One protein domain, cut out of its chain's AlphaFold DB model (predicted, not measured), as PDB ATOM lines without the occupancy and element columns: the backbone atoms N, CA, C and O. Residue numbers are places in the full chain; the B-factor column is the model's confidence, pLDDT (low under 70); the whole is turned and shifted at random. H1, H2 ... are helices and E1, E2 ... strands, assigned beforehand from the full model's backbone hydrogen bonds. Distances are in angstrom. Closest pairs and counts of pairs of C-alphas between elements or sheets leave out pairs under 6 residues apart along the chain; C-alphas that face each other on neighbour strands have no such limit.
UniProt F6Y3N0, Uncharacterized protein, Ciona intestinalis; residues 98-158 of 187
ATOM      1  N   GLN A  98     -25.597  33.494   9.586       78.94
ATOM      2  CA  GLN A  98     -24.931  33.947  10.808       78.94
ATOM      3  C   GLN A  98     -24.671  32.808  11.810       78.94
ATOM      4  O   GLN A  98     -23.669  32.827  12.528       78.94
ATOM      5  N   GLU A  99     -25.541  31.802  11.872       64.12
ATOM      6  CA  GLU A  99     -25.315  30.603  12.684       64.12
ATOM      7  C   GLU A  99     -24.243  29.700  12.081       64.12
ATOM      8  O   GLU A  99     -23.409  29.201  12.838       64.12
ATOM      9  N   GLN A 100     -24.198  29.554  10.753       74.31
ATOM     10  CA  GLN A 100     -23.101  28.865  10.065       74.31
ATOM     11  C   GLN A 100     -21.751  29.540  10.356       74.31
ATOM     12  O   GLN A 100     -20.814  28.871  10.788       74.31
ATOM     13  N   GLU A 101     -21.653  30.868  10.223       76.50
ATOM     14  CA  GLU A 101     -20.421  31.607  10.544       76.50
ATOM     15  C   GLU A 101     -20.024  31.483  12.023       76.50
ATOM     16  O   GLU A 101     -18.844  31.301  12.342       76.50
ATOM     17  N   ASN A 102     -20.993  31.527  12.942       71.12
ATOM     18  CA  ASN A 102     -20.730  31.305  14.364       71.12
ATOM     19  C   ASN A 102     -20.227  29.882  14.636       71.12
ATOM     20  O   ASN A 102     -19.306  29.716  15.439       71.12
ATOM     21  N   TRP A 103     -20.773  28.874  13.956       63.06
ATOM     22  CA  TRP A 103     -20.313  27.490  14.051       63.06
ATOM     23  C   TRP A 103     -18.896  27.309  13.515       63.06
ATOM     24  O   TRP A 103     -18.069  26.702  14.196       63.06
ATOM     25  N   ILE A 104     -18.584  27.897  12.358       71.38
ATOM     26  CA  ILE A 104     -17.234  27.899  11.779       71.38
ATOM     27  C   ILE A 104     -16.241  28.558  12.747       71.38
ATOM     28  O   ILE A 104     -15.164  28.031  13.018       71.38
ATOM     29  N   LYS A 105     -16.613  29.688  13.354       73.12
ATOM     30  CA  LYS A 105     -15.756  30.400  14.313       73.12
ATOM     31  C   LYS A 105     -15.583  29.648  15.637       73.12
ATOM     32  O   LYS A 105     -14.555  29.803  16.300       73.12
ATOM     33  N   TYR A 106     -16.575  28.853  16.036       58.50
ATOM     34  CA  TYR A 106     -16.527  28.016  17.235       58.50
ATOM     35  C   TYR A 106     -15.720  26.729  17.009       58.50
ATOM     36  O   TYR A 106     -15.014  26.296  17.919       58.50
ATOM     37  N   SER A 107     -15.767  26.152  15.804       54.06
ATOM     38  CA  SER A 107     -14.983  24.968  15.429       54.06
ATOM     39  C   SER A 107     -13.512  25.295  15.140       54.06
ATOM     40  O   SER A 107     -12.641  24.492  15.467       54.06
ATOM     41  N   GLN A 108     -13.214  26.487  14.607       63.03
ATOM     42  CA  GLN A 108     -11.845  26.941  14.315       63.03
ATOM     43  C   GLN A 108     -11.055  27.424  15.537       63.03
ATOM     44  O   GLN A 108      -9.842  27.608  15.443       63.03
ATOM     45  N   LYS A 109     -11.699  27.655  16.687       49.25
ATOM     46  CA  LYS A 109     -10.983  27.945  17.935       49.25
ATOM     47  C   LYS A 109     -10.740  26.632  18.667       49.25
ATOM     48  O   LYS A 109     -11.641  26.191  19.385       49.25
ATOM     49  N   PRO A 110      -9.551  26.011  18.549       42.94
ATOM     50  CA  PRO A 110      -9.252  24.851  19.360       42.94
ATOM     51  C   PRO A 110      -9.373  25.266  20.818       42.94
ATOM     52  O   PRO A 110      -8.661  26.157  21.294       42.94
ATOM     53  N   LYS A 111     -10.317  24.648  21.536       54.25
ATOM     54  CA  LYS A 111     -10.373  24.783  22.993       54.25
ATOM     55  C   LYS A 111      -8.970  24.447  23.519       54.25
ATOM     56  O   LYS A 111      -8.340  23.549  22.963       54.25
ATOM     57  N   PRO A 112      -8.460  25.106  24.573       48.59
ATOM     58  CA  PRO A 112      -7.099  24.880  25.080       48.59
ATOM     59  C   PRO A 112      -6.770  23.399  25.355       48.59
ATOM     60  O   PRO A 112      -5.606  23.017  25.338       48.59
ATOM     61  N   TYR A 113      -7.789  22.549  25.514       46.94
ATOM     62  CA  TYR A 113      -7.651  21.097  25.610       46.94
ATOM     63  C   TYR A 113      -7.317  20.371  24.291       46.94
ATOM     64  O   TYR A 113      -6.602  19.379  24.324       46.94
ATOM     65  N   GLN A 114      -7.748  20.856  23.119       47.81
ATOM     66  CA  GLN A 114      -7.434  20.227  21.824       47.81
ATOM     67  C   GLN A 114      -5.945  20.298  21.467       47.81
ATOM     68  O   GLN A 114      -5.453  19.411  20.779       47.81
ATOM     69  N   LYS A 115      -5.195  21.275  21.999       51.91
ATOM     70  CA  LYS A 115      -3.726  21.280  21.879       51.91
ATOM     71  C   LYS A 115      -3.057  20.102  22.605       51.91
ATOM     72  O   LYS A 115      -1.923  19.789  22.270       51.91
ATOM     73  N   ARG A 116      -3.735  19.442  23.554       52.03
ATOM     74  CA  ARG A 116      -3.225  18.248  24.257       52.03
ATOM     75  C   ARG A 116      -3.567  16.926  23.563       52.03
ATOM     76  O   ARG A 116      -2.919  15.929  23.843       52.03
ATOM     77  N   LEU A 117      -4.548  16.907  22.653       53.31
ATOM     78  CA  LEU A 117      -4.945  15.685  21.937       53.31
ATOM     79  C   LEU A 117      -4.013  15.317  20.774       53.31
ATOM     80  O   LEU A 117      -4.188  14.259  20.186       53.31
ATOM     81  N   ASN A 118      -3.025  16.158  20.453       50.94
ATOM     82  CA  ASN A 118      -2.035  15.877  19.409       50.94
ATOM     83  C   ASN A 118      -0.738  15.257  19.966       50.94
ATOM     84  O   ASN A 118       0.323  15.375  19.361       50.94
ATOM     85  N   CYS A 119      -0.810  14.648  21.152       55.06
ATOM     86  CA  CYS A 119       0.279  13.869  21.723       55.06
ATOM     87  C   CYS A 119       0.045  12.392  21.392       55.06
ATOM     88  O   CYS A 119      -1.053  11.882  21.610       55.06
ATOM     89  N   SER A 120       1.088  11.714  20.917       66.69
ATOM     90  CA  SER A 120       1.147  10.266  20.654       66.69
ATOM     91  C   SER A 120       0.605   9.389  21.794       66.69
ATOM     92  O   SER A 120       0.197   8.261  21.564       66.69
ATOM     93  N   GLU A 121       0.497   9.919  23.015       66.00
ATOM     94  CA  GLU A 121      -0.212   9.291  24.138       66.00
ATOM     95  C   GLU A 121      -1.700   8.978  23.884       66.00
ATOM     96  O   GLU A 121      -2.312   8.249  24.667       66.00
ATOM     97  N   TYR A 122      -2.312   9.564  22.854       65.50
ATOM     98  CA  TYR A 122      -3.699   9.296  22.461       65.50
ATOM     99  C   TYR A 122      -3.821   8.298  21.309       65.50
ATOM    100  O   TYR A 122      -4.910   7.780  21.060       65.50
ATOM    101  N   GLU A 123      -2.715   8.002  20.633       71.56
ATOM    102  CA  GLU A 123      -2.638   6.969  19.612       71.56
ATOM    103  C   GLU A 123      -2.815   5.625  20.338       71.56
ATOM    104  O   GLU A 123      -2.015   5.262  21.193       71.56
ATOM    105  N   ASN A 124      -3.919   4.920  20.077       81.12
ATOM    106  CA  ASN A 124      -4.349   3.660  20.720       81.12
ATOM    107  C   ASN A 124      -5.155   3.749  22.029       81.12
ATOM    108  O   ASN A 124      -5.546   2.705  22.550       81.12
ATOM    109  N   THR A 125      -5.487   4.933  22.555       81.19
ATOM    110  CA  THR A 125      -6.399   5.004  23.716       81.19
ATOM    111  C   THR A 125      -7.850   5.148  23.256       81.19
ATOM    112  O   THR A 125      -8.168   6.034  22.462       81.19
ATOM    113  N   LEU A 126      -8.759   4.314  23.777       84.25
ATOM    114  CA  LEU A 126     -10.196   4.453  23.518       84.25
ATOM    115  C   LEU A 126     -10.704   5.788  24.081       84.25
ATOM    116  O   LEU A 126     -10.700   6.030  25.291       84.25
ATOM    117  N   LEU A 127     -11.132   6.661  23.171       90.56
ATOM    118  CA  LEU A 127     -11.721   7.951  23.500       90.56
ATOM    119  C   LEU A 127     -13.232   7.811  23.672       90.56
ATOM    120  O   LEU A 127     -13.935   7.417  22.741       90.56
ATOM    121  N   ALA A 128     -13.737   8.217  24.831       91.88
ATOM    122  CA  ALA A 128     -15.164   8.323  25.099       91.88
ATOM    123  C   ALA A 128     -15.649   9.764  24.863       91.88
ATOM    124  O   ALA A 128     -14.893  10.729  25.008       91.88
ATOM    125  N   ARG A 129     -16.919   9.932  24.478       91.56
ATOM    126  CA  ARG A 129     -17.552  11.250  24.304       91.56
ATOM    127  C   ARG A 129     -18.383  11.606  25.529       91.56
ATOM    128  O   ARG A 129     -19.252  10.837  25.918       91.56
ATOM    129  N   CYS A 130     -18.165  12.795  26.087       92.94
ATOM    130  CA  CYS A 130     -19.010  13.328  27.153       92.94
ATOM    131  C   CYS A 130     -20.438  13.581  26.624       92.94
ATOM    132  O   CYS A 130     -20.573  14.332  25.653       92.94
ATOM    133  N   PRO A 131     -21.495  13.039  27.258       88.75
ATOM    134  CA  PRO A 131     -22.875  13.240  26.807       88.75
ATOM    135  C   PRO A 131     -23.359  14.686  26.999       88.75
ATOM    136  O   PRO A 131     -24.218  15.149  26.257       88.75
ATOM    137  N   THR A 132     -22.780  15.424  27.950       88.56
ATOM    138  CA  THR A 132     -23.194  16.796  28.284       88.56
ATOM    139  C   THR A 132     -22.618  17.838  27.324       88.56
ATOM    140  O   THR A 132     -23.301  18.792  26.963       88.56
ATOM    141  N   CYS A 133     -21.354  17.689  26.903       89.00
ATOM    142  CA  CYS A 133     -20.672  18.701  26.079       89.00
ATOM    143  C   CYS A 133     -20.130  18.198  24.730       89.00
ATOM    144  O   CYS A 133     -19.562  18.990  23.969       89.00
ATOM    145  N   GLY A 134     -20.243  16.897  24.443       86.12
ATOM    146  CA  GLY A 134     -19.802  16.269  23.193       86.12
ATOM    147  C   GLY A 134     -18.284  16.194  22.983       86.12
ATOM    148  O   GLY A 134     -17.834  15.741  21.928       86.12
ATOM    149  N   GLN A 135     -17.473  16.647  23.946       87.25
ATOM    150  CA  GLN A 135     -16.010  16.591  23.858       87.25
ATOM    151  C   GLN A 135     -15.499  15.158  24.085       87.25
ATOM    152  O   GLN A 135     -16.143  14.364  24.771       87.25
ATOM    153  N   LYS A 136     -14.355  14.825  23.475       88.62
ATOM    154  CA  LYS A 136     -13.712  13.505  23.570       88.62
ATOM    155  C   LYS A 136     -12.659  13.507  24.682       88.62
ATOM    156  O   LYS A 136     -11.850  14.431  24.728       88.62
ATOM    157  N   TYR A 137     -12.651  12.466  25.509       89.19
ATOM    158  CA  TYR A 137     -11.738  12.276  26.641       89.19
ATOM    159  C   TYR A 137     -11.226  10.839  26.681       89.19
ATOM    160  O   TYR A 137     -11.873   9.946  26.125       89.19
ATOM    161  N   LYS A 138     -10.097  10.593  27.357       91.19
ATOM    162  CA  LYS A 138      -9.717   9.215  27.709       91.19
ATOM    163  C   LYS A 138     -10.819   8.605  28.578       91.19
ATOM    164  O   LYS A 138     -11.455   9.319  29.354       91.19
ATOM    165  N   ALA A 139     -11.020   7.294  28.481       87.50
ATOM    166  CA  ALA A 139     -12.012   6.598  29.302       87.50
ATOM    167  C   ALA A 139     -11.812   6.819  30.818       87.50
ATOM    168  O   ALA A 139     -12.788   6.869  31.549       87.50
ATOM    169  N   SER A 140     -10.577   7.027  31.288       88.25
ATOM    170  CA  SER A 140     -10.282   7.360  32.692       88.25
ATOM    171  C   SER A 140     -10.564   8.819  33.072       88.25
ATOM    172  O   SER A 140     -10.761   9.130  34.240       88.25
ATOM    173  N   GLU A 141     -10.561   9.737  32.107       90.81
ATOM    174  CA  GLU A 141     -10.744  11.173  32.350       90.81
ATOM    175  C   GLU A 141     -12.204  11.607  32.183       90.81
ATOM    176  O   GLU A 141     -12.601  12.651  32.705       90.81
ATOM    177  N   ILE A 142     -13.005  10.836  31.437       93.81
ATOM    178  CA  ILE A 142     -14.399  11.193  31.160       93.81
ATOM    179  C   ILE A 142     -15.253  11.220  32.427       93.81
ATOM    180  O   ILE A 142     -16.154  12.047  32.502       93.81
ATOM    181  N   GLU A 143     -14.955  10.369  33.408       92.25
ATOM    182  CA  GLU A 143     -15.688  10.295  34.674       92.25
ATOM    183  C   GLU A 143     -15.517  11.604  35.459       92.25
ATOM    184  O   GLU A 143     -16.490  12.328  35.663       92.25
ATOM    185  N   ILE A 144     -14.265  12.008  35.708       91.94
ATOM    186  CA  ILE A 144     -13.914  13.282  36.363       91.94
ATOM    187  C   ILE A 144     -14.490  14.471  35.587       91.94
ATOM    188  O   ILE A 144     -15.039  15.415  36.157       91.94
ATOM    189  N   HIS A 145     -14.373  14.437  34.258       93.38
ATOM    190  CA  HIS A 145     -14.936  15.488  33.431       93.38
ATOM    191  C   HIS A 145     -16.459  15.550  33.558       93.38
ATOM    192  O   HIS A 145     -16.994  16.652  33.594       93.38
ATOM    193  N   SER A 146     -17.161  14.416  33.581       89.94
ATOM    194  CA  SER A 146     -18.623  14.380  33.573       89.94
ATOM    195  C   SER A 146     -19.230  15.080  34.790       89.94
ATOM    196  O   SER A 146     -20.178  15.854  34.608       89.94
ATOM    197  N   ASP A 147     -18.600  14.936  35.959       87.38
ATOM    198  CA  ASP A 147     -19.003  15.593  37.206       87.38
ATOM    199  C   ASP A 147     -18.879  17.120  37.102       87.38
ATOM    200  O   ASP A 147     -19.841  17.862  37.315       87.38
ATOM    201  N   GLU A 148     -17.719  17.615  36.662       87.81
ATOM    202  CA  GLU A 148     -17.491  19.058  36.521       87.81
ATOM    203  C   GLU A 148     -18.210  19.675  35.310       87.81
ATOM    204  O   GLU A 148     -18.432  20.891  35.237       87.81
ATOM    205  N   CYS A 149     -18.506  18.869  34.291       90.00
ATOM    206  CA  CYS A 149     -19.055  19.338  33.027       90.00
ATOM    207  C   CYS A 149     -20.491  19.808  33.191       90.00
ATOM    208  O   CYS A 149     -20.837  20.873  32.677       90.00
ATOM    209  N   ALA A 150     -21.303  19.060  33.942       84.62
ATOM    210  CA  ALA A 150     -22.659  19.473  34.270       84.62
ATOM    211  C   ALA A 150     -22.640  20.834  34.977       84.62
ATOM    212  O   ALA A 150     -23.297  21.773  34.527       84.62
ATOM    213  N   GLU A 151     -21.799  20.993  35.998       83.25
ATOM    214  CA  GLU A 151     -21.677  22.269  36.699       83.25
ATOM    215  C   GLU A 151     -21.224  23.393  35.772       83.25
ATOM    216  O   GLU A 151     -21.834  24.453  35.757       83.25
ATOM    217  N   LYS A 152     -20.206  23.194  34.931       81.88
ATOM    218  CA  LYS A 152     -19.722  24.255  34.031       81.88
ATOM    219  C   LYS A 152     -20.751  24.633  32.968       81.88
ATOM    220  O   LYS A 152     -20.961  25.826  32.739       81.88
ATOM    221  N   VAL A 153     -21.400  23.649  32.344       80.75
ATOM    222  CA  VAL A 153     -22.417  23.867  31.302       80.75
ATOM    223  C   VAL A 153     -23.653  24.554  31.888       80.75
ATOM    224  O   VAL A 153     -24.204  25.459  31.254       80.75
ATOM    225  N   PHE A 154     -24.035  24.207  33.118       77.56
ATOM    226  CA  PHE A 154     -25.220  24.750  33.781       77.56
ATOM    227  C   PHE A 154     -24.941  25.899  34.761       77.56
ATOM    228  O   PHE A 154     -25.878  26.573  35.158       77.56
ATOM    229  N   SER A 155     -23.688  26.245  35.071       76.81
ATOM    230  CA  SER A 155     -23.331  27.360  35.981       76.81
ATOM    231  C   SER A 155     -23.755  28.745  35.474       76.81
ATOM    232  O   SER A 155     -23.659  29.737  36.194       76.81
ATOM    233  N   GLY A 156     -24.198  28.843  34.216       67.12
ATOM    234  CA  GLY A 156     -24.824  30.038  33.644       67.12
ATOM    235  C   GLY A 156     -26.353  29.984  33.581       67.12
ATOM    236  O   GLY A 156     -26.959  30.919  33.055       67.12
ATOM    237  N   TYR A 157     -26.967  28.905  34.062       67.06
ATOM    238  CA  TYR A 157     -28.402  28.673  34.032       67.06
ATOM    239  C   TYR A 157     -28.901  28.374  35.444       67.06
ATOM    240  O   TYR A 157     -28.518  27.383  36.057       67.06
ATOM    241  N   THR A 158     -29.797  29.206  35.964       62.53
ATOM    242  CA  THR A 158     -30.505  28.870  37.201       62.53
ATOM    243  C   THR A 158     -31.743  28.071  36.836       62.53
ATOM    244  O   THR A 158     -32.501  28.431  35.929       62.53
TER     245      THR A 158
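What this domain is: This is residues 98 to 158 of the 187 residues of an uncharacterized protein of Ciona intestinalis (UniProt F6Y3N0). A small two-strand hairpin, E1 and E2, has the first part of the long helix H2, residues 141 to 146, packed beside it, while H1 sticks out free beyond a long loop, residues 108 to 126. The 61 printed residues run H1, E1, E2, H2, with an antiparallel sheet; mostly helix, though under half are in named elements. The whole is loose, radius of gyration of the C-alphas 13.6 A, spanning 38 by 28 by 16 A.

How they stand to each other: Look first at the hairpin of E1, residues 127 to 129, and E2, residues 136 to 138, where N 128 and O 137 are 2.9 A apart, within hydrogen-bond range. The closest C-alphas of E1 and H2, residues 141 to 154, are Ala 128 and Ile 142, 6.7 A. H1, residues 98 to 107, is apart from E2 and H2. Every O i to N i+4 pair is within range in H1, 8 of 10 in H2.

Where its parts are: Find C-alpha 98 at (-24.931, 33.947, 10.808); H1 runs 14.2 A. H2 runs 19.9 A to C-alpha 154 at (-25.220, 24.750, 33.781).

The domain as a whole: The printed part has no cut. The H1 to E1 link is long. pLDDT is under 70 at 99, 103, 106 to 122 and 156 to 158.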